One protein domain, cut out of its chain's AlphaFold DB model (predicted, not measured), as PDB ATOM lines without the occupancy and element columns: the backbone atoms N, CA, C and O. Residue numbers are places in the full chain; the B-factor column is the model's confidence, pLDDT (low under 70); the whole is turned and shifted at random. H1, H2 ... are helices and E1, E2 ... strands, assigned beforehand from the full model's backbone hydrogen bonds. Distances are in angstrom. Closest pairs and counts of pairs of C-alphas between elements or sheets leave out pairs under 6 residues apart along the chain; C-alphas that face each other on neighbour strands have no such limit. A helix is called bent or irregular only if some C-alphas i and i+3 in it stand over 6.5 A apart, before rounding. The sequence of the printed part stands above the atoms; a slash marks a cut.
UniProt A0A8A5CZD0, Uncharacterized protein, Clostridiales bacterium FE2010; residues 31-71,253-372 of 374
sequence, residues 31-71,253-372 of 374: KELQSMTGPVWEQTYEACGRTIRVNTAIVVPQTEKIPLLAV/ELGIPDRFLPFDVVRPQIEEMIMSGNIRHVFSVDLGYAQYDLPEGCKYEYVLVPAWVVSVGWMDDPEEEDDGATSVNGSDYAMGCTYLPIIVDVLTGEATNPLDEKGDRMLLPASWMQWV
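What this domain is: This is residues 31 to 71 and 253 to 372 of the 374 residues of an uncharacterized protein of Clostridiales bacterium FE2010 (UniProt A0A8A5CZD0). A twisted sheet of seven strands curls round one helix, H2. Its core is the long hairpin of E5 and E6, both sharply bent, with the hairpin E1 and E2 joined on beside E5, E7 beside E6, and the short E3 and E4 at the far end of E6. The small H3 is on the opposite face from H2, H1 lies off the sheet before E1, and the loop residues 327 to 333 stick out. The printed part has 161 residues and is of mixed class, with three named helices and seven named strands, along the chain H1, then E1 to E4, then H2, then E5 and E6, then H3, then E7; the pairs of neighbour strands are antiparallel but for E2 and E5, which are parallel. The whole is compact, with a radius of gyration of the C-alphas of 17.1 A and spans of 49 by 38 by 28 A.

Where its parts are: In the sheet, E5 is residues 279 to 293, 25.5 A long, and E6 is 302 to 314, 26.2 A. E1 is 40 to 47, 20.9 A; E2 is 50 to 59, 26.9 A; E7 is 339 to 345, 19.5 A, ending at C-alpha 345 (-10.910, -10.041, -1.170). E3 is 68 to 71 and E4 is 253 to 255. H2 is 263 to 275, 17.9 A, and only just irregular: C-alphas 265 and 268 are 6.9 A apart. H1 is 31 to 36, beginning at C-alpha 31 (-5.664, -26.652, 4.078), and H3 is 334 to 338.

How they stand to each other: E5 bends by 98 degrees at residue 287 and E6 by 91 degrees at 306; N 286 and O 309 are 2.9 A apart. E6 has E5 on one side, and E3 and E7 on the other side, with N 304 to O 69 at 2.9 A and N 342 to O 310 at 2.8 A. E2 is parallel to E5, N 287 to O 59 at 2.8 A, and antiparallel to E1, N 43 to O 54 at 2.9 A. E3 and E4 are antiparallel, N 68 to O 255 at 2.8 A. H2 is on the sheet; its closest C-alphas to E1 are those of Met 275 and Ala 47, 4.8 A. H3 is on the opposite face, at a height over the sheet of 7.4 A, and only just over E6, with 3 of its C-alphas. H1 is not on the sheet. Every O i to N i+4 pair is within hydrogen-bond range in H1, 6 of 9 in H2, and 0 of 1 in H3, where 1 of 2 O i to N i+3 pairs is.

The domain as a whole: The C-alphas farthest apart, of Val 328 and Gln 370, are 51.2 A apart. Residues 72 to 252 are not printed; C-alphas 71 and 253 are 9.1 A apart across the cut. The link from E6 to H3 is long, 19 residues, and residues 346 to 372 hold no named element. Mean pLDDT of the printed part is 87.7; residues 321 to 338 are under 70.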
ATOM      1  N   LYS A  31      -6.744 -25.689   3.798       96.06
ATOM      2  CA  LYS A  31      -5.664 -26.652   4.078       96.06
ATOM      3  C   LYS A  31      -4.499 -26.511   3.105       96.06
ATOM      4  O   LYS A  31      -3.342 -26.596   3.508       96.06
ATOM      5  N   GLU A  32      -4.799 -26.285   1.828       96.44
ATOM      6  CA  GLU A  32      -3.768 -26.007   0.830       96.44
ATOM      7  C   GLU A  32      -3.068 -24.679   1.144       96.44
ATOM      8  O   GLU A  32      -1.840 -24.683   1.218       96.44
ATOM      9  N   LEU A  33      -3.811 -23.603   1.458       95.94
ATOM     10  CA  LEU A  33      -3.240 -22.319   1.898       95.94
ATOM     11  C   LEU A  33      -2.282 -22.491   3.080       95.94
ATOM     12  O   LEU A  33      -1.145 -22.035   3.003       95.94
ATOM     13  N   GLN A  34      -2.709 -23.172   4.144       95.94
ATOM     14  CA  GLN A  34      -1.876 -23.455   5.320       95.94
ATOM     15  C   GLN A  34      -0.575 -24.185   4.960       95.94
ATOM     16  O   GLN A  34       0.455 -23.938   5.577       95.94
ATOM     17  N   SER A  35      -0.616 -25.091   3.978       94.38
ATOM     18  CA  SER A  35       0.554 -25.880   3.574       94.38
ATOM     19  C   SER A  35       1.507 -25.150   2.626       94.38
ATOM     20  O   SER A  35       2.708 -25.412   2.654       94.38
ATOM     21  N   MET A  36       0.979 -24.271   1.770       93.88
ATOM     22  CA  MET A  36       1.744 -23.648   0.686       93.88
ATOM     23  C   MET A  36       2.192 -22.222   0.996       93.88
ATOM     24  O   MET A  36       3.117 -21.732   0.353       93.88
ATOM     25  N   THR A  37       1.538 -21.545   1.942       93.88
ATOM     26  CA  THR A  37       1.858 -20.156   2.279       93.88
ATOM     27  C   THR A  37       3.169 -20.127   3.053       93.88
ATOM     28  O   THR A  37       3.292 -20.747   4.110       93.88
ATOM     29  N   GLY A  38       4.163 -19.419   2.514       91.44
ATOM     30  CA  GLY A  38       5.414 -19.174   3.221       91.44
ATOM     31  C   GLY A  38       5.150 -18.438   4.541       91.44
ATOM     32  O   GLY A  38       4.249 -17.607   4.598       91.44
ATOM     33  N   PRO A  39       5.921 -18.706   5.607       93.12
ATOM     34  CA  PRO A  39       5.653 -18.125   6.923       93.12
ATOM     35  C   PRO A  39       5.991 -16.631   7.009       93.12
ATOM     36  O   PRO A  39       5.593 -15.970   7.963       93.12
ATOM     37  N   VAL A  40       6.763 -16.106   6.052       95.12
ATOM     38  CA  VAL A  40       7.308 -14.748   6.062       95.12
ATOM     39  C   VAL A  40       7.260 -14.173   4.650       95.12
ATOM     40  O   VAL A  40       7.634 -14.846   3.688       95.12
ATOM     41  N   TRP A  41       6.844 -12.914   4.537       96.31
ATOM     42  CA  TRP A  41       7.115 -12.076   3.379       96.31
ATOM     43  C   TRP A  41       8.393 -11.286   3.647       96.31
ATOM     44  O   TRP A  41       8.394 -10.331   4.424       96.31
ATOM     45  N   GLU A  42       9.476 -11.707   2.999       95.75
ATOM     46  CA  GLU A  42      10.766 -11.025   3.042       95.75
ATOM     47  C   GLU A  42      11.116 -10.525   1.641       95.75
ATOM     48  O   GLU A  42      11.359 -11.316   0.730       95.75
ATOM     49  N   GLN A  43      11.109  -9.207   1.450       95.94
ATOM     50  CA  GLN A  43      11.449  -8.589   0.173       95.94
ATOM     51  C   GLN A  43      11.945  -7.156   0.382       95.94
ATOM     52  O   GLN A  43      11.502  -6.437   1.277       95.94
ATOM     53  N   THR A  44      12.880  -6.723  -0.462       96.06
ATOM     54  CA  THR A  44      13.315  -5.321  -0.529       96.06
ATOM     55  C   THR A  44      12.861  -4.704  -1.846       96.06
ATOM     56  O   THR A  44      13.039  -5.313  -2.905       96.06
ATOM     57  N   TYR A  45      12.301  -3.500  -1.765       94.50
ATOM     58  CA  TYR A  45      11.820  -2.709  -2.893       94.50
ATOM     59  C   TYR A  45      12.588  -1.392  -2.971       94.50
ATOM     60  O   TYR A  45      12.887  -0.777  -1.948       94.50
ATOM     61  N   GLU A  46      12.879  -0.957  -4.193       94.19
ATOM     62  CA  GLU A  46      13.431   0.367  -4.484       94.19
ATOM     63  C   GLU A  46      12.345   1.185  -5.185       94.19
ATOM     64  O   GLU A  46      12.095   1.003  -6.379       94.19
ATOM     65  N   ALA A  47      11.673   2.056  -4.436       89.12
ATOM     66  CA  ALA A  47      10.493   2.787  -4.887       89.12
ATOM     67  C   ALA A  47      10.655   4.279  -4.606       89.12
ATOM     68  O   ALA A  47      10.993   4.673  -3.491       89.12
ATOM     69  N   CYS A  48      10.431   5.122  -5.620       88.12
ATOM     70  CA  CYS A  48      10.423   6.582  -5.476       88.12
ATOM     71  C   CYS A  48      11.610   7.130  -4.646       88.12
ATOM     72  O   CYS A  48      11.422   7.913  -3.716       88.12
ATOM     73  N   GLY A  49      12.830   6.658  -4.945       86.69
ATOM     74  CA  GLY A  49      14.071   7.088  -4.284       86.69
ATOM     75  C   GLY A  49      14.332   6.506  -2.887       86.69
ATOM     76  O   GLY A  49      15.267   6.955  -2.227       86.69
ATOM     77  N   ARG A  50      13.534   5.532  -2.434       86.75
ATOM     78  CA  ARG A  50      13.608   4.918  -1.099       86.75
ATOM     79  C   ARG A  50      13.803   3.408  -1.185       86.75
ATOM     80  O   ARG A  50      13.235   2.752  -2.056       86.75
ATOM     81  N   THR A  51      14.508   2.869  -0.194       89.75
ATOM     82  CA  THR A  51      14.572   1.429   0.068       89.75
ATOM     83  C   THR A  51      13.502   1.058   1.093       89.75
ATOM     84  O   THR A  51      13.602   1.448   2.257       89.75
ATOM     85  N   ILE A  52      12.512   0.267   0.687       87.94
ATOM     86  CA  ILE A  52      11.472  -0.271   1.571       87.94
ATOM     87  C   ILE A  52      11.782  -1.743   1.821       87.94
ATOM     88  O   ILE A  52      11.887  -2.537   0.886       87.94
ATOM     89  N   ARG A  53      11.959  -2.111   3.092       90.19
ATOM     90  CA  ARG A  53      12.209  -3.496   3.506       90.19
ATOM     91  C   ARG A  53      10.953  -4.059   4.143       90.19
ATOM     92  O   ARG A  53      10.522  -3.564   5.179       90.19
ATOM     93  N   VAL A  54      10.409  -5.100   3.532       92.31
ATOM     94  CA  VAL A  54       9.327  -5.901   4.095       92.31
ATOM     95  C   VAL A  54       9.949  -7.156   4.687       92.31
ATOM     96  O   VAL A  54      10.680  -7.869   4.003       92.31
ATOM     97  N   ASN A  55       9.702  -7.380   5.972       90.81
ATOM     98  CA  ASN A  55      10.059  -8.596   6.691       90.81
ATOM     99  C   ASN A  55       8.985  -8.830   7.754       90.81
ATOM    100  O   ASN A  55       9.133  -8.410   8.899       90.81
ATOM    101  N   THR A  56       7.866  -9.413   7.337       89.38
ATOM    102  CA  THR A  56       6.718  -9.659   8.214       89.38
ATOM    103  C   THR A  56       6.269 -11.103   8.118       89.38
ATOM    104  O   THR A  56       6.306 -11.705   7.042       89.38
ATOM    105  N   ALA A  57       5.800 -11.654   9.235       91.00
ATOM    106  CA  ALA A  57       5.109 -12.931   9.219       91.00
ATOM    107  C   ALA A  57       3.837 -12.839   8.361       91.00
ATOM    108  O   ALA A  57       3.163 -11.805   8.347       91.00
ATOM    109  N   ILE A  58       3.525 -13.932   7.664       95.81
ATOM    110  CA  ILE A  58       2.227 -14.151   7.025       95.81
ATOM    111  C   ILE A  58       1.461 -15.127   7.910       95.81
ATOM    112  O   ILE A  58       1.863 -16.280   8.079       95.81
ATOM    113  N   VAL A  59       0.356 -14.669   8.489       95.31
ATOM    114  CA  VAL A  59      -0.434 -15.470   9.422       95.31
ATOM    115  C   VAL A  59      -1.606 -16.110   8.692       95.31
ATOM    116  O   VAL A  59      -2.485 -15.427   8.178       95.31
ATOM    117  N   VAL A  60      -1.640 -17.444   8.692       97.19
ATOM    118  CA  VAL A  60      -2.781 -18.238   8.218       97.19
ATOM    119  C   VAL A  60      -3.380 -19.005   9.404       97.19
ATOM    120  O   VAL A  60      -2.675 -19.833  10.000       97.19
ATOM    121  N   PRO A  61      -4.657 -18.773   9.764       96.12
ATOM    122  CA  PRO A  61      -5.311 -19.450  10.878       96.12
ATOM    123  C   PRO A  61      -5.287 -20.969  10.720       96.12
ATOM    124  O   PRO A  61      -5.560 -21.498   9.641       96.12
ATOM    125  N   GLN A  62      -5.002 -21.683  11.809       95.50
ATOM    126  CA  GLN A  62      -4.969 -23.150  11.849       95.50
ATOM    127  C   GLN A  62      -6.373 -23.714  12.122       95.50
ATOM    128  O   GLN A  62      -6.646 -24.275  13.179       95.50
ATOM    129  N   THR A  63      -7.278 -23.515  11.162       95.38
ATOM    130  CA  THR A  63      -8.692 -23.921  11.211       95.38
ATOM    131  C   THR A  63      -9.074 -24.795  10.013       95.38
ATOM    132  O   THR A  63      -8.394 -24.803   8.986       95.38
ATOM    133  N   GLU A  64     -10.173 -25.541  10.124       94.50
ATOM    134  CA  GLU A  64     -10.703 -26.370   9.033       94.50
ATOM    135  C   GLU A  64     -11.561 -25.588   8.032       94.50
ATOM    136  O   GLU A  64     -11.714 -26.027   6.891       94.50
ATOM    137  N   LYS A  65     -12.131 -24.455   8.452       95.38
ATOM    138  CA  LYS A  65     -13.003 -23.593   7.642       95.38
ATOM    139  C   LYS A  65     -12.937 -22.145   8.126       95.38
ATOM    140  O   LYS A  65     -12.688 -21.908   9.304       95.38
ATOM    141  N   ILE A  66     -13.225 -21.201   7.233       97.25
ATOM    142  CA  ILE A  66     -13.380 -19.777   7.560       97.25
ATOM    143  C   ILE A  66     -14.762 -19.327   7.047       97.25
ATOM    144  O   ILE A  66     -14.872 -18.963   5.877       97.25
ATOM    145  N   PRO A  67     -15.839 -19.475   7.844       96.81
ATOM    146  CA  PRO A  67     -17.196 -19.100   7.434       96.81
ATOM    147  C   PRO A  67     -17.383 -17.583   7.349       96.81
ATOM    148  O   PRO A  67     -16.712 -16.847   8.049       96.81
ATOM    149  N   LEU A  68     -18.367 -17.101   6.592       97.50
ATOM    150  CA  LEU A  68     -18.899 -15.754   6.803       97.50
ATOM    151  C   LEU A  68     -19.717 -15.739   8.089       97.50
ATOM    152  O   LEU A  68     -20.517 -16.652   8.332       97.50
ATOM    153  N   LEU A  69     -19.568 -14.679   8.872       98.00
ATOM    154  CA  LEU A  69     -20.287 -14.511  10.128       98.00
ATOM    155  C   LEU A  69     -21.184 -13.286  10.056       98.00
ATOM    156  O   LEU A  69     -20.708 -12.190   9.776       98.00
ATOM    157  N   ALA A  70     -22.460 -13.453  10.391       97.50
ATOM    158  CA  ALA A  70     -23.273 -12.320  10.797       97.50
ATOM    159  C   ALA A  70     -22.913 -11.950  12.232       97.50
ATOM    160  O   ALA A  70     -22.946 -12.797  13.138       97.50
ATOM    161  N   VAL A  71     -22.621 -10.676  12.451       97.12
ATOM    162  CA  VAL A  71     -22.254 -10.151  13.762       97.12
ATOM    163  C   VAL A  71     -23.057  -8.905  14.088       97.12
ATOM    164  O   VAL A  71     -23.597  -8.227  13.211       97.12
ATOM    165  N   GLU A 253     -23.405 -18.306  11.500       96.50
ATOM    166  CA  GLU A 253     -22.672 -18.540  10.251       96.50
ATOM    167  C   GLU A 253     -23.635 -18.383   9.065       96.50
ATOM    168  O   GLU A 253     -24.779 -18.836   9.145       96.50
ATOM    169  N   LEU A 254     -23.178 -17.732   7.994       94.19
ATOM    170  CA  LEU A 254     -23.971 -17.455   6.785       94.19
ATOM    171  C   LEU A 254     -23.598 -18.364   5.612       94.19
ATOM    172  O   LEU A 254     -24.443 -18.780   4.827       94.19
ATOM    173  N   GLY A 255     -22.317 -18.702   5.503       91.50
ATOM    174  CA  GLY A 255     -21.786 -19.494   4.406       91.50
ATOM    175  C   GLY A 255     -20.344 -19.886   4.662       91.50
ATOM    176  O   GLY A 255     -19.692 -19.319   5.534       91.50
ATOM    177  N   ILE A 256     -19.841 -20.871   3.921       92.62
ATOM    178  CA  ILE A 256     -18.451 -21.321   4.023       92.62
ATOM    179  C   ILE A 256     -17.852 -21.319   2.614       92.62
ATOM    180  O   ILE A 256     -18.192 -22.211   1.833       92.62
ATOM    181  N   PRO A 257     -16.983 -20.353   2.267       92.12
ATOM    182  CA  PRO A 257     -16.187 -20.445   1.053       92.12
ATOM    183  C   PRO A 257     -15.233 -21.639   1.155       92.12
ATOM    184  O   PRO A 257     -14.623 -21.893   2.196       92.12
ATOM    185  N   ASP A 258     -15.099 -22.383   0.063       89.38
ATOM    186  CA  ASP A 258     -14.221 -23.552  -0.044       89.38
ATOM    187  C   ASP A 258     -12.930 -23.257  -0.827       89.38
ATOM    188  O   ASP A 258     -12.038 -24.108  -0.908       89.38
ATOM    189  N   ARG A 259     -12.826 -22.053  -1.399       93.81
ATOM    190  CA  ARG A 259     -11.791 -21.637  -2.343       93.81
ATOM    191  C   ARG A 259     -11.313 -20.219  -2.051       93.81
ATOM    192  O   ARG A 259     -12.119 -19.303  -1.979       93.81
ATOM    193  N   PHE A 260     -10.001 -20.057  -1.931       96.12
ATOM    194  CA  PHE A 260      -9.327 -18.820  -1.551       96.12
ATOM    195  C   PHE A 260      -8.120 -18.582  -2.461       96.12
ATOM    196  O   PHE A 260      -7.383 -19.517  -2.787       96.12
ATOM    197  N   LEU A 261      -7.883 -17.335  -2.850       96.94
ATOM    198  CA  LEU A 261      -6.683 -16.927  -3.563       96.94
ATOM    199  C   LEU A 261      -5.483 -16.884  -2.596       96.94
ATOM    200  O   LEU A 261      -5.570 -16.255  -1.535       96.94
ATOM    201  N   PRO A 262      -4.354 -17.538  -2.933       96.69
ATOM    202  CA  PRO A 262      -3.124 -17.459  -2.143       96.69
ATOM    203  C   PRO A 262      -2.572 -16.037  -2.013       96.69
ATOM    204  O   PRO A 262      -2.693 -15.239  -2.940       96.69
ATOM    205  N   PHE A 263      -1.876 -15.740  -0.909       97.00
ATOM    206  CA  PHE A 263      -1.279 -14.414  -0.705       97.00
ATOM    207  C   PHE A 263      -0.329 -14.015  -1.845       97.00
ATOM    208  O   PHE A 263      -0.402 -12.899  -2.339       97.00
ATOM    209  N   ASP A 264       0.497 -14.942  -2.342       94.81
ATOM    210  CA  ASP A 264       1.421 -14.685  -3.459       94.81
ATOM    211  C   ASP A 264       0.723 -14.219  -4.748       94.81
ATOM    212  O   ASP A 264       1.347 -13.561  -5.580       94.81
ATOM    213  N   VAL A 265      -0.558 -14.563  -4.921       95.19
ATOM    214  CA  VAL A 265      -1.371 -14.163  -6.076       95.19
ATOM    215  C   VAL A 265      -1.867 -12.731  -5.932       95.19
ATOM    216  O   VAL A 265      -1.935 -12.010  -6.926       95.19
ATOM    217  N   VAL A 266      -2.220 -12.320  -4.713       95.94
ATOM    218  CA  VAL A 266      -2.782 -10.990  -4.442       95.94
ATOM    219  C   VAL A 266      -1.720  -9.954  -4.067       95.94
ATOM    220  O   VAL A 266      -1.900  -8.765  -4.325       95.94
ATOM    221  N   ARG A 267      -0.570 -10.401  -3.541       96.75
ATOM    222  CA  ARG A 267       0.581  -9.571  -3.159       96.75
ATOM    223  C   ARG A 267       0.998  -8.555  -4.232       96.75
ATOM    224  O   ARG A 267       1.296  -7.432  -3.833       96.75
ATOM    225  N   PRO A 268       0.997  -8.859  -5.548       96.19
ATOM    226  CA  PRO A 268       1.401  -7.889  -6.566       96.19
ATOM    227  C   PRO A 268       0.646  -6.551  -6.528       96.19
ATOM    228  O   PRO A 268       1.238  -5.530  -6.854       96.19
ATOM    229  N   GLN A 269      -0.619  -6.516  -6.089       95.81
ATOM    230  CA  GLN A 269      -1.358  -5.252  -5.932       95.81
ATOM    231  C   GLN A 269      -0.821  -4.409  -4.768       95.81
ATOM    232  O   GLN A 269      -0.746  -3.186  -4.860       95.81
ATOM    233  N   ILE A 270      -0.385  -5.060  -3.688       97.50
ATOM    234  CA  ILE A 270       0.282  -4.390  -2.566       97.50
ATOM    235  C   ILE A 270       1.668  -3.904  -3.000       97.50
ATOM    236  O   ILE A 270       2.065  -2.787  -2.681       97.50
ATOM    237  N   GLU A 271       2.399  -4.714  -3.769       97.50
ATOM    238  CA  GLU A 271       3.692  -4.322  -4.338       97.50
ATOM    239  C   GLU A 271       3.554  -3.121  -5.275       97.50
ATOM    240  O   GLU A 271       4.397  -2.231  -5.234       97.50
ATOM    241  N   GLU A 272       2.482  -3.031  -6.062       96.38
ATOM    242  CA  GLU A 272       2.197  -1.853  -6.886       96.38
ATOM    243  C   GLU A 272       2.034  -0.587  -6.031       96.38
ATOM    244  O   GLU A 272       2.641   0.436  -6.347       96.38
ATOM    245  N   MET A 273       1.313  -0.670  -4.907       95.75
ATOM    246  CA  MET A 273       1.156   0.440  -3.953       95.75
ATOM    247  C   MET A 273       2.459   0.798  -3.206       95.75
ATOM    248  O   MET A 273       2.656   1.946  -2.798       95.75
ATOM    249  N   ILE A 274       3.376  -0.160  -3.023       95.19
ATOM    250  CA  ILE A 274       4.745   0.104  -2.544       95.19
ATOM    251  C   ILE A 274       5.530   0.852  -3.623       95.19
ATOM    252  O   ILE A 274       6.137   1.888  -3.357       95.19
ATOM    253  N   MET A 275       5.504   0.347  -4.859       95.81
ATOM    254  CA  MET A 275       6.257   0.902  -5.984       95.81
ATOM    255  C   MET A 275       5.763   2.290  -6.402       95.81
ATOM    256  O   MET A 275       6.571   3.090  -6.877       95.81
ATOM    257  N   SER A 276       4.479   2.596  -6.194       94.12
ATOM    258  CA  SER A 276       3.928   3.937  -6.393       94.12
ATOM    259  C   SER A 276       4.395   4.929  -5.328       94.12
ATOM    260  O   SER A 276       4.375   6.125  -5.594       94.12
ATOM    261  N   GLY A 277       4.867   4.457  -4.166       91.25
ATOM    262  CA  GLY A 277       5.347   5.266  -3.042       91.25
ATOM    263  C   GLY A 277       4.292   5.570  -1.971       91.25
ATOM    264  O   GLY A 277       4.593   6.327  -1.040       91.25
ATOM    265  N   ASN A 278       3.090   4.991  -2.089       91.44
ATOM    266  CA  ASN A 278       2.005   5.165  -1.123       91.44
ATOM    267  C   ASN A 278       2.213   4.309   0.132       91.44
ATOM    268  O   ASN A 278       2.028   4.802   1.238       91.44
ATOM    269  N   ILE A 279       2.636   3.052  -0.014       92.31
ATOM    270  CA  ILE A 279       3.000   2.206   1.130       92.31
ATOM    271  C   ILE A 279       4.482   2.400   1.442       92.31
ATOM    272  O   ILE A 279       5.331   2.164   0.586       92.31
ATOM    273  N   ARG A 280       4.800   2.781   2.683       87.06
ATOM    274  CA  ARG A 280       6.184   2.972   3.168       87.06
ATOM    275  C   ARG A 280       6.625   1.924   4.179       87.06
ATOM    276  O   ARG A 280       7.815   1.645   4.308       87.06
ATOM    277  N   HIS A 281       5.659   1.314   4.856       87.12
ATOM    278  CA  HIS A 281       5.873   0.250   5.825       87.12
ATOM    279  C   HIS A 281       4.798  -0.816   5.662       87.12
ATOM    280  O   HIS A 281       3.635  -0.488   5.439       87.12
ATOM    281  N   VAL A 282       5.182  -2.080   5.809       91.06
ATOM    282  CA  VAL A 282       4.256  -3.208   5.940       91.06
ATOM    283  C   VAL A 282       4.466  -3.778   7.337       91.06
ATOM    284  O   VAL A 282       5.574  -4.203   7.661       91.06
ATOM    285  N   PHE A 283       3.427  -3.729   8.165       87.56
ATOM    286  CA  PHE A 283       3.478  -4.110   9.576       87.56
ATOM    287  C   PHE A 283       3.052  -5.560   9.809       87.56
ATOM    288  O   PHE A 283       3.670  -6.241  10.622       87.56
ATOM    289  N   SER A 284       2.014  -6.027   9.111       90.56
ATOM    290  CA  SER A 284       1.523  -7.402   9.222       90.56
ATOM    291  C   SER A 284       0.824  -7.867   7.945       90.56
ATOM    292  O   SER A 284       0.397  -7.053   7.122       90.56
ATOM    293  N   VAL A 285       0.717  -9.190   7.792       96.75
ATOM    294  CA  VAL A 285      -0.137  -9.848   6.799       96.75
ATOM    295  C   VAL A 285      -0.911 -10.955   7.503       96.75
ATOM    296  O   VAL A 285      -0.322 -11.936   7.959       96.75
ATOM    297  N   ASP A 286      -2.231 -10.831   7.537       96.56
ATOM    298  CA  ASP A 286      -3.122 -11.783   8.190       96.56
ATOM    299  C   ASP A 286      -4.188 -12.279   7.211       96.56
ATOM    300  O   ASP A 286      -4.872 -11.485   6.570       96.56
ATOM    301  N   LEU A 287      -4.381 -13.595   7.124       98.12
ATOM    302  CA  LEU A 287      -5.661 -14.142   6.686       98.12
ATOM    303  C   LEU A 287      -6.598 -14.129   7.894       98.12
ATOM    304  O   LEU A 287      -6.370 -14.835   8.876       98.12
ATOM    305  N   GLY A 288      -7.657 -13.334   7.830       97.81
ATOM    306  CA  GLY A 288      -8.575 -13.157   8.947       97.81
ATOM    307  C   GLY A 288      -9.936 -12.667   8.494       97.81
ATOM    308  O   GLY A 288     -10.274 -12.726   7.315       97.81
ATOM    309  N   TYR A 289     -10.722 -12.187   9.447       98.38
ATOM    310  CA  TYR A 289     -11.980 -11.523   9.166       98.38
ATOM    311  C   TYR A 289     -11.778 -10.037   8.895       98.38
ATOM    312  O   TYR A 289     -11.181  -9.332   9.709       98.38
ATOM    313  N   ALA A 290     -12.349  -9.565   7.791       97.75
ATOM    314  CA  ALA A 290     -12.616  -8.158   7.545       97.75
ATOM    315  C   ALA A 290     -14.108  -7.871   7.760       97.75
ATOM    316  O   ALA A 290     -14.965  -8.609   7.266       97.75
ATOM    317  N   GLN A 291     -14.419  -6.807   8.498       97.19
ATOM    318  CA  GLN A 291     -15.796  -6.344   8.665       97.19
ATOM    319  C   GLN A 291     -16.250  -5.495   7.475       97.19
ATOM    320  O   GLN A 291     -15.531  -4.578   7.086       97.19
ATOM    321  N   TYR A 292     -17.462  -5.761   6.974       96.56
ATOM    322  CA  TYR A 292     -18.162  -4.953   5.968       96.56
ATOM    323  C   TYR A 292     -19.559  -4.535   6.430       96.56
ATOM    324  O   TYR A 292     -20.170  -5.185   7.290       96.56
ATOM    325  N   ASP A 293     -20.059  -3.444   5.853       94.81
ATOM    326  CA  ASP A 293     -21.454  -3.038   5.992       94.81
ATOM    327  C   ASP A 293     -22.334  -3.863   5.055       94.81
ATOM    328  O   ASP A 293     -21.905  -4.332   3.996       94.81
ATOM    329  N   LEU A 294     -23.597  -4.023   5.432       93.75
ATOM    330  CA  LEU A 294     -24.588  -4.701   4.610       93.75
ATOM    331  C   LEU A 294     -25.525  -3.691   3.933       93.75
ATOM    332  O   LEU A 294     -25.828  -2.647   4.516       93.75
ATOM    333  N   PRO A 295     -26.013  -3.982   2.712       91.50
ATOM    334  CA  PRO A 295     -27.019  -3.151   2.061       91.50
ATOM    335  C   PRO A 295     -28.290  -2.989   2.905       91.50
ATOM    336  O   PRO A 295     -28.682  -3.886   3.658       91.50
ATOM    337  N   GLU A 296     -28.980  -1.861   2.727       88.88
ATOM    338  CA  GLU A 296     -30.260  -1.609   3.391       88.88
ATOM    339  C   GLU A 296     -31.267  -2.737   3.101       88.88
ATOM    340  O   GLU A 296     -31.410  -3.195   1.967       88.88
ATOM    341  N   GLY A 297     -31.980  -3.181   4.139       86.75
ATOM    342  CA  GLY A 297     -32.952  -4.271   4.045       86.75
ATOM    343  C   GLY A 297     -32.381  -5.665   4.320       86.75
ATOM    344  O   GLY A 297     -33.167  -6.605   4.442       86.75
ATOM    345  N   CYS A 298     -31.061  -5.810   4.488       89.50
ATOM    346  CA  CYS A 298     -30.481  -7.042   5.021       89.50
ATOM    347  C   CYS A 298     -30.974  -7.304   6.454       89.50
ATOM    348  O   CYS A 298     -31.144  -6.382   7.252       89.50
ATOM    349  N   LYS A 299     -31.194  -8.580   6.795       90.12
ATOM    350  CA  LYS A 299     -31.674  -8.986   8.130       90.12
ATOM    351  C   LYS A 299     -30.591  -8.962   9.217       90.12
ATOM    352  O   LYS A 299     -30.916  -9.090  10.395       90.12
ATOM    353  N   TYR A 300     -29.327  -8.841   8.818       93.56
ATOM    354  CA  TYR A 300     -28.159  -8.779   9.694       93.56
ATOM    355  C   TYR A 300     -27.598  -7.356   9.723       93.56
ATOM    356  O   TYR A 300     -27.738  -6.623   8.747       93.56
ATOM    357  N   GLU A 301     -26.957  -6.976  10.829       92.19
ATOM    358  CA  GLU A 301     -26.400  -5.627  10.995       92.19
ATOM    359  C   GLU A 301     -25.042  -5.479  10.308       92.19
ATOM    360  O   GLU A 301     -24.851  -4.570   9.505       92.19
ATOM    361  N   TYR A 302     -24.117  -6.398  10.595       95.12
ATOM    362  CA  TYR A 302     -22.778  -6.412  10.017       95.12
ATOM    363  C   TYR A 302     -22.372  -7.833   9.646       95.12
ATOM    364  O   TYR A 302     -22.931  -8.824  10.133       95.12
ATOM    365  N   VAL A 303     -21.357  -7.926   8.793       97.56
ATOM    366  CA  VAL A 303     -20.792  -9.197   8.355       97.56
ATOM    367  C   VAL A 303     -19.277  -9.180   8.492       97.56
ATOM    368  O   VAL A 303     -18.620  -8.181   8.203       97.56
ATOM    369  N   LEU A 304     -18.730 -10.305   8.935       98.44
ATOM    370  CA  LEU A 304     -17.309 -10.603   8.879       98.44
ATOM    371  C   LEU A 304     -17.076 -11.612   7.758       98.44
ATOM    372  O   LEU A 304     -17.694 -12.682   7.752       98.44
ATOM    373  N   VAL A 305     -16.182 -11.284   6.827       98.00
ATOM    374  CA  VAL A 305     -15.818 -12.172   5.716       98.00
ATOM    375  C   VAL A 305     -14.323 -12.468   5.714       98.00
ATOM    376  O   VAL A 305     -13.539 -11.630   6.165       98.00
ATOM    377  N   PRO A 306     -13.901 -13.651   5.239       97.94
ATOM    378  CA  PRO A 306     -12.487 -13.958   5.083       97.94
ATOM    379  C   PRO A 306     -11.815 -12.969   4.123       97.94
ATOM    380  O   PRO A 306     -12.317 -12.740   3.024       97.94
ATOM    381  N   ALA A 307     -10.671 -12.416   4.511       98.38
ATOM    382  CA  ALA A 307      -9.878 -11.509   3.690       98.38
ATOM    383  C   ALA A 307      -8.388 -11.632   4.028       98.38
ATOM    384  O   ALA A 307      -8.026 -11.975   5.159       98.38
ATOM    385  N   TRP A 308      -7.523 -11.307   3.067       98.50
ATOM    386  CA  TRP A 308      -6.149 -10.937   3.398       98.50
ATOM    387  C   TRP A 308      -6.162  -9.489   3.880       98.50
ATOM    388  O   TRP A 308      -6.619  -8.606   3.159       98.50
ATOM    389  N   VAL A 309      -5.664  -9.241   5.084       98.00
ATOM    390  CA  VAL A 309      -5.528  -7.898   5.646       98.00
ATOM    391  C   VAL A 309      -4.048  -7.592   5.801       98.00
ATOM    392  O   VAL A 309      -3.317  -8.316   6.477       98.00
ATOM    393  N   VAL A 310      -3.604  -6.532   5.131       97.44
ATOM    394  CA  VAL A 310      -2.220  -6.065   5.166       97.44
ATOM    395  C   VAL A 310      -2.185  -4.714   5.857       97.44
ATOM    396  O   VAL A 310      -2.639  -3.715   5.303       97.44
ATOM    397  N   SER A 311      -1.645  -4.673   7.068       92.69
ATOM    398  CA  SER A 311      -1.514  -3.435   7.832       92.69
ATOM    399  C   SER A 311      -0.301  -2.652   7.349       92.69
ATOM    400  O   SER A 311       0.816  -3.175   7.354       92.69
ATOM    401  N   VAL A 312      -0.499  -1.401   6.928       91.44
ATOM    402  CA  VAL A 312       0.539  -0.607   6.255       91.44
ATOM    403  C   VAL A 312       0.673   0.799   6.819       91.44
ATOM    404  O   VAL A 312      -0.268   1.342   7.383       91.44
ATOM    405  N   GLY A 313       1.849   1.398   6.632       88.31
ATOM    406  CA  GLY A 313       2.043   2.844   6.720       88.31
ATOM    407  C   GLY A 313       1.773   3.468   5.354       88.31
ATOM    408  O   GLY A 313       2.604   3.341   4.451       88.31
ATOM    409  N   TRP A 314       0.608   4.091   5.207       88.31
ATOM    410  CA  TRP A 314       0.102   4.731   4.000       88.31
ATOM    411  C   TRP A 314       0.399   6.232   3.967       88.31
ATOM    412  O   TRP A 314       0.232   6.938   4.961       88.31
ATOM    413  N   MET A 315       0.764   6.722   2.784       86.81
ATOM    414  CA  MET A 315       0.973   8.132   2.483       86.81
ATOM    415  C   MET A 315       0.163   8.543   1.258       86.81
ATOM    416  O   MET A 315       0.220   7.898   0.207       86.81
ATOM    417  N   ASP A 316      -0.599   9.626   1.420       84.19
ATOM    418  CA  ASP A 316      -1.523  10.136   0.403       84.19
ATOM    419  C   ASP A 316      -0.766  10.702  -0.798       84.19
ATOM    420  O   ASP A 316      -1.114  10.406  -1.943       84.19
ATOM    421  N   ASP A 317       0.300  11.461  -0.532       85.56
ATOM    422  CA  ASP A 317       1.229  11.947  -1.546       85.56
ATOM    423  C   ASP A 317       2.489  11.055  -1.587       85.56
ATOM    424  O   ASP A 317       3.273  11.008  -0.626       85.56
ATOM    425  N   PRO A 318       2.720  10.325  -2.693       83.19
ATOM    426  CA  PRO A 318       3.912   9.506  -2.831       83.19
ATOM    427  C   PRO A 318       5.220  10.295  -2.901       83.19
ATOM    428  O   PRO A 318       6.271   9.715  -2.609       83.19
ATOM    429  N   GLU A 319       5.182  11.566  -3.311       81.19
ATOM    430  CA  GLU A 319       6.357  12.435  -3.451       81.19
ATOM    431  C   GLU A 319       6.703  13.180  -2.156       81.19
ATOM    432  O   GLU A 319       7.809  13.712  -2.041       81.19
ATOM    433  N   GLU A 320       5.795  13.197  -1.175       81.00
ATOM    434  CA  GLU A 320       6.020  13.850   0.114       81.00
ATOM    435  C   GLU A 320       7.248  13.252   0.811       81.00
ATOM    436  O   GLU A 320       7.360  12.031   0.969       81.00
ATOM    437  N   GLU A 321       8.187  14.102   1.236       69.75
ATOM    438  CA  GLU A 321       9.334  13.632   2.007       69.75
ATOM    439  C   GLU A 321       8.837  12.974   3.293       69.75
ATOM    440  O   GLU A 321       8.030  13.531   4.035       69.75
ATOM    441  N   ASP A 322       9.320  11.761   3.553       61.97
ATOM    442  CA  ASP A 322       9.226  11.199   4.889       61.97
ATOM    443  C   ASP A 322      10.140  12.040   5.770       61.97
ATOM    444  O   ASP A 322      11.366  11.927   5.680       61.97
ATOM    445  N   ASP A 323       9.569  12.918   6.590       52.22
ATOM    446  CA  ASP A 323      10.346  13.706   7.545       52.22
ATOM    447  C   ASP A 323      11.044  12.815   8.587       52.22
ATOM    448  O   ASP A 323      11.804  13.308   9.427       52.22
ATOM    449  N   GLY A 324      10.829  11.493   8.515       45.41
ATOM    450  CA  GLY A 324      11.458  10.525   9.379       45.41
ATOM    451  C   GLY A 324      11.093  10.809  10.823       45.41
ATOM    452  O   GLY A 324      11.893  10.497  11.709       45.41
ATOM    453  N   ALA A 325       9.907  11.385  11.079       36.53
ATOM    454  CA  ALA A 325       9.372  11.632  12.409       36.53
ATOM    455  C   ALA A 325       9.051  10.328  13.170       36.53
ATOM    456  O   ALA A 325       8.097  10.234  13.933       36.53
ATOM    457  N   THR A 326       9.947   9.348  13.110       36.88
ATOM    458  CA  THR A 326      10.463   8.714  14.320       36.88
ATOM    459  C   THR A 326      11.070   9.768  15.266       36.88
ATOM    460  O   THR A 326      12.279   9.931  15.398       36.88
ATOM    461  N   SER A 327      10.197  10.464  15.997       39.03
ATOM    462  CA  SER A 327      10.464  11.116  17.286       39.03
ATOM    463  C   SER A 327      11.401  12.342  17.338       39.03
ATOM    464  O   SER A 327      12.615  12.248  17.482       39.03
ATOM    465  N   VAL A 328      10.798  13.522  17.501       29.88
ATOM    466  CA  VAL A 328      11.234  14.476  18.534       29.88
ATOM    467  C   VAL A 328       9.958  15.034  19.168       29.88
ATOM    468  O   VAL A 328       9.314  15.884  18.569       29.88
ATOM    469  N   ASN A 329       9.601  14.557  20.371       28.92
ATOM    470  CA  ASN A 329       8.555  15.084  21.284       28.92
ATOM    471  C   ASN A 329       7.327  14.214  21.618       28.92
ATOM    472  O   ASN A 329       6.326  14.764  22.072       28.92
ATOM    473  N   GLY A 330       7.429  12.882  21.587       34.78
ATOM    474  CA  GLY A 330       6.603  12.028  22.461       34.78
ATOM    475  C   GLY A 330       5.086  12.181  22.309       34.78
ATOM    476  O   GLY A 330       4.371  12.173  23.311       34.78
ATOM    477  N   SER A 331       4.623  12.332  21.072       31.64
ATOM    478  CA  SER A 331       3.273  11.975  20.654       31.64
ATOM    479  C   SER A 331       3.418  10.883  19.594       31.64
ATOM    480  O   SER A 331       3.371  11.188  18.400       31.64
ATOM    481  N   ASP A 332       3.683   9.636  20.003       39.09
ATOM    482  CA  ASP A 332       3.635   8.514  19.063       39.09
ATOM    483  C   ASP A 332       2.182   8.292  18.679       39.09
ATOM    484  O   ASP A 332       1.423   7.598  19.339       39.09
ATOM    485  N   TYR A 333       1.797   8.920  17.582       41.38
ATOM    486  CA  TYR A 333       0.696   8.471  16.746       41.38
ATOM    487  C   TYR A 333       1.087   8.612  15.265       41.38
ATOM    488  O   TYR A 333       0.232   8.751  14.396       41.38
ATOM    489  N   ALA A 334       2.392   8.532  14.956       37.47
ATOM    490  CA  ALA A 334       2.849   8.296  13.584       37.47
ATOM    491  C   ALA A 334       2.269   6.974  13.050       37.47
ATOM    492  O   ALA A 334       1.916   6.899  11.875       37.47
ATOM    493  N   MET A 335       2.042   5.992  13.940       39.91
ATOM    494  CA  MET A 335       1.178   4.853  13.641       39.91
ATOM    495  C   MET A 335      -0.246   5.322  13.319       39.91
ATOM    496  O   MET A 335      -0.637   5.187  12.179       39.91
ATOM    497  N   GLY A 336      -1.031   5.951  14.197       45.66
ATOM    498  CA  GLY A 336      -2.450   6.159  13.850       45.66
ATOM    499  C   GLY A 336      -2.793   7.198  12.768       45.66
ATOM    500  O   GLY A 336      -3.926   7.181  12.305       45.66
ATOM    501  N   CYS A 337      -1.880   8.071  12.319       47.59
ATOM    502  CA  CYS A 337      -2.162   8.966  11.180       47.59
ATOM    503  C   CYS A 337      -1.837   8.354   9.805       47.59
ATOM    504  O   CYS A 337      -2.355   8.843   8.799       47.59
ATOM    505  N   THR A 338      -0.990   7.320   9.749       60.38
ATOM    506  CA  THR A 338      -0.578   6.652   8.495       60.38
ATOM    507  C   THR A 338      -0.932   5.165   8.469       60.38
ATOM    508  O   THR A 338      -0.960   4.566   7.403       60.38
ATOM    509  N   TYR A 339      -1.239   4.559   9.616       77.19
ATOM    510  CA  TYR A 339      -1.653   3.167   9.730       77.19
ATOM    511  C   TYR A 339      -3.014   2.964   9.084       77.19
ATOM    512  O   TYR A 339      -3.980   3.646   9.431       77.19
ATOM    513  N   LEU A 340      -3.083   2.000   8.177       87.06
ATOM    514  CA  LEU A 340      -4.304   1.655   7.470       87.06
ATOM    515  C   LEU A 340      -4.262   0.172   7.062       87.06
ATOM    516  O   LEU A 340      -3.209  -0.297   6.620       87.06
ATOM    517  N   PRO A 341      -5.359  -0.593   7.199       93.62
ATOM    518  CA  PRO A 341      -5.462  -1.926   6.616       93.62
ATOM    519  C   PRO A 341      -5.783  -1.847   5.118       93.62
ATOM    520  O   PRO A 341      -6.801  -1.284   4.722       93.62
ATOM    521  N   ILE A 342      -4.958  -2.475   4.278       97.44
ATOM    522  CA  ILE A 342      -5.361  -2.841   2.918       97.44
ATOM    523  C   ILE A 342      -6.067  -4.189   2.999       97.44
ATOM    524  O   ILE A 342      -5.454  -5.200   3.350       97.44
ATOM    525  N   ILE A 343      -7.362  -4.197   2.697       98.19
ATOM    526  CA  ILE A 343      -8.192  -5.400   2.714       98.19
ATOM    527  C   ILE A 343      -8.256  -5.940   1.292       98.19
ATOM    528  O   ILE A 343      -8.590  -5.209   0.361       98.19
ATOM    529  N   VAL A 344      -7.927  -7.216   1.123       98.12
ATOM    530  CA  VAL A 344      -7.934  -7.890  -0.173       98.12
ATOM    531  C   VAL A 344      -8.899  -9.063  -0.140       98.12
ATOM    532  O   VAL A 344      -8.749  -9.997   0.657       98.12
ATOM    533  N   ASP A 345      -9.894  -9.007  -1.021       96.62
ATOM    534  CA  ASP A 345     -10.910 -10.041  -1.170       96.62
ATOM    535  C   ASP A 345     -10.253 -11.365  -1.591       96.62
ATOM    536  O   ASP A 345      -9.525 -11.444  -2.580       96.62
ATOM    537  N   VAL A 346     -10.493 -12.435  -0.835       95.94
ATOM    538  CA  VAL A 346      -9.870 -13.748  -1.086       95.94
ATOM    539  C   VAL A 346     -10.510 -14.524  -2.238       95.94
ATOM    540  O   VAL A 346      -9.959 -15.543  -2.641       95.94
ATOM    541  N   LEU A 347     -11.658 -14.103  -2.763       94.88
ATOM    542  CA  LEU A 347     -12.325 -14.728  -3.907       94.88
ATOM    543  C   LEU A 347     -11.929 -14.052  -5.221       94.88
ATOM    544  O   LEU A 347     -11.697 -14.736  -6.216       94.88
ATOM    545  N   THR A 348     -11.866 -12.720  -5.230       94.69
ATOM    546  CA  THR A 348     -11.621 -11.918  -6.440       94.69
ATOM    547  C   THR A 348     -10.191 -11.399  -6.527       94.69
ATOM    548  O   THR A 348      -9.694 -11.149  -7.623       94.69
ATOM    549  N   GLY A 349      -9.521 -11.258  -5.384       94.94
ATOM    550  CA  GLY A 349      -8.202 -10.656  -5.267       94.94
ATOM    551  C   GLY A 349      -8.239  -9.133  -5.273       94.94
ATOM    552  O   GLY A 349      -7.175  -8.531  -5.261       94.94
ATOM    553  N   GLU A 350      -9.409  -8.499  -5.316       95.62
ATOM    554  CA  GLU A 350      -9.532  -7.040  -5.356       95.62
ATOM    555  C   GLU A 350      -9.108  -6.418  -4.019       95.62
ATOM    556  O   GLU A 350      -9.643  -6.766  -2.964       95.62
ATOM    557  N   ALA A 351      -8.131  -5.511  -4.067       96.94
ATOM    558  CA  ALA A 351      -7.656  -4.763  -2.909       96.94
ATOM    559  C   ALA A 351      -8.408  -3.435  -2.743       96.94
ATOM    560  O   ALA A 351      -8.695  -2.734  -3.717       96.94
ATOM    561  N   THR A 352      -8.664  -3.036  -1.498       96.38
ATOM    562  CA  THR A 352      -9.169  -1.696  -1.185       96.38
ATOM    563  C   THR A 352      -8.195  -0.622  -1.659       96.38
ATOM    564  O   THR A 352      -6.991  -0.716  -1.422       96.38
ATOM    565  N   ASN A 353      -8.726   0.445  -2.254       93.38
ATOM    566  CA  ASN A 353      -7.977   1.666  -2.528       93.38
ATOM    567  C   ASN A 353      -8.284   2.712  -1.439       93.38
ATOM    568  O   ASN A 353      -9.414   3.206  -1.409       93.38
ATOM    569  N   PRO A 354      -7.312   3.107  -0.597       92.12
ATOM    570  CA  PRO A 354      -7.536   4.052   0.505       92.12
ATOM    571  C   PRO A 354      -8.077   5.426   0.100       92.12
ATOM    572  O   PRO A 354      -8.666   6.127   0.929       92.12
ATOM    573  N   LEU A 355      -7.886   5.808  -1.166       90.38
ATOM    574  CA  LEU A 355      -8.354   7.068  -1.743       90.38
ATOM    575  C   LEU A 355      -9.731   6.954  -2.424       90.38
ATOM    576  O   LEU A 355     -10.182   7.922  -3.033       90.38
ATOM    577  N   ASP A 356     -10.403   5.797  -2.375       90.69
ATOM    578  CA  ASP A 356     -11.751   5.671  -2.937       90.69
ATOM    579  C   ASP A 356     -12.760   6.516  -2.133       90.69
ATOM    580  O   ASP A 356     -12.857   6.434  -0.908       90.69
ATOM    581  N   GLU A 357     -13.552   7.324  -2.841       88.88
ATOM    582  CA  GLU A 357     -14.571   8.202  -2.267       88.88
ATOM    583  C   GLU A 357     -16.017   7.737  -2.531       88.88
ATOM    584  O   GLU A 357     -16.969   8.380  -2.068       88.88
ATOM    585  N   LYS A 358     -16.215   6.605  -3.220       89.69
ATOM    586  CA  LYS A 358     -17.543   6.110  -3.612       89.69
ATOM    587  C   LYS A 358     -18.508   5.907  -2.442       89.69
ATOM    588  O   LYS A 358     -18.133   5.691  -1.289       89.69
ATOM    589  N   GLY A 359     -19.800   6.002  -2.773       84.31
ATOM    590  CA  GLY A 359     -20.975   5.794  -1.914       84.31
ATOM    591  C   GLY A 359     -21.017   4.453  -1.187       84.31
ATOM    592  O   GLY A 359     -21.467   4.379  -0.053       84.31
ATOM    593  N   ASP A 360     -20.523   3.423  -1.838       89.81
ATOM    594  CA  ASP A 360     -20.746   2.016  -1.528       89.81
ATOM    595  C   ASP A 360     -19.459   1.280  -1.148       89.81
ATOM    596  O   ASP A 360     -19.499   0.081  -0.915       89.81
ATOM    597  N   ARG A 361     -18.328   1.985  -1.022       91.00
ATOM    598  CA  ARG A 361     -17.010   1.386  -0.746       91.00
ATOM    599  C   ARG A 361     -16.934   0.564   0.550       91.00
ATOM    600  O   ARG A 361     -16.083  -0.301   0.672       91.00
ATOM    601  N   MET A 362     -17.822   0.834   1.511       92.94
ATOM    602  CA  MET A 362     -17.922   0.095   2.779       92.94
ATOM    603  C   MET A 362     -18.868  -1.114   2.705       92.94
ATOM    604  O   MET A 362     -18.890  -1.930   3.624       92.94
ATOM    605  N   LEU A 363     -19.661  -1.237   1.635       94.50
ATOM    606  CA  LEU A 363     -20.606  -2.337   1.480       94.50
ATOM    607  C   LEU A 363     -19.883  -3.635   1.128       94.50
ATOM    608  O   LEU A 363     -18.862  -3.638   0.439       94.50
ATOM    609  N   LEU A 364     -20.465  -4.743   1.576       95.69
ATOM    610  CA  LEU A 364     -20.012  -6.081   1.241       95.69
ATOM    611  C   LEU A 364     -19.873  -6.254  -0.289       95.69
ATOM    612  O   LEU A 364     -20.823  -5.954  -1.022       95.69
ATOM    613  N   PRO A 365     -18.736  -6.777  -0.791       94.44
ATOM    614  CA  PRO A 365     -18.556  -7.007  -2.217       94.44
ATOM    615  C   PRO A 365     -19.582  -7.992  -2.794       94.44
ATOM    616  O   PRO A 365     -19.986  -8.963  -2.150       94.44
ATOM    617  N   ALA A 366     -19.958  -7.787  -4.060       93.25
ATOM    618  CA  ALA A 366     -20.956  -8.608  -4.752       93.25
ATOM    619  C   ALA A 366     -20.597 -10.108  -4.808       93.25
ATOM    620  O   ALA A 366     -21.495 -10.947  -4.866       93.25
ATOM    621  N   SER A 367     -19.303 -10.450  -4.746       92.56
ATOM    622  CA  SER A 367     -18.787 -11.825  -4.650       92.56
ATOM    623  C   SER A 367     -19.342 -12.597  -3.446       92.56
ATOM    624  O   SER A 367     -19.441 -13.822  -3.505       92.56
ATOM    625  N   TRP A 368     -19.743 -11.896  -2.383       94.88
ATOM    626  CA  TRP A 368     -20.224 -12.486  -1.134       94.88
ATOM    627  C   TRP A 368     -21.740 -12.412  -0.936       94.88
ATOM    628  O   TRP A 368     -22.276 -13.107  -0.070       94.88
ATOM    629  N   MET A 369     -22.452 -11.606  -1.727       92.25
ATOM    630  CA  MET A 369     -23.879 -11.325  -1.501       92.25
ATOM    631  C   MET A 369     -24.764 -12.578  -1.537       92.25
ATOM    632  O   MET A 369     -25.744 -12.656  -0.800       92.25
ATOM    633  N   GLN A 370     -24.366 -13.609  -2.288       90.50
ATOM    634  CA  GLN A 370     -25.093 -14.883  -2.367       90.50
ATOM    635  C   GLN A 370     -25.305 -15.585  -1.012       90.50
ATOM    636  O   GLN A 370     -26.188 -16.426  -0.906       90.50
ATOM    637  N   TRP A 371     -24.510 -15.263   0.016       91.00
ATOM    638  CA  TRP A 371     -24.642 -15.840   1.360       91.00
ATOM    639  C   TRP A 371     -25.430 -14.960   2.340       91.00
ATOM    640  O   TRP A 371     -25.676 -15.383   3.465       91.00
ATOM    641  N   VAL A 372     -25.808 -13.738   1.950       87.31
ATOM    642  CA  VAL A 372     -26.488 -12.770   2.834       87.31
ATOM    643  C   VAL A 372     -27.892 -12.407   2.329       87.31
ATOM    644  O   VAL A 372     -28.719 -11.941   3.106       87.31
TER     645      VAL A 372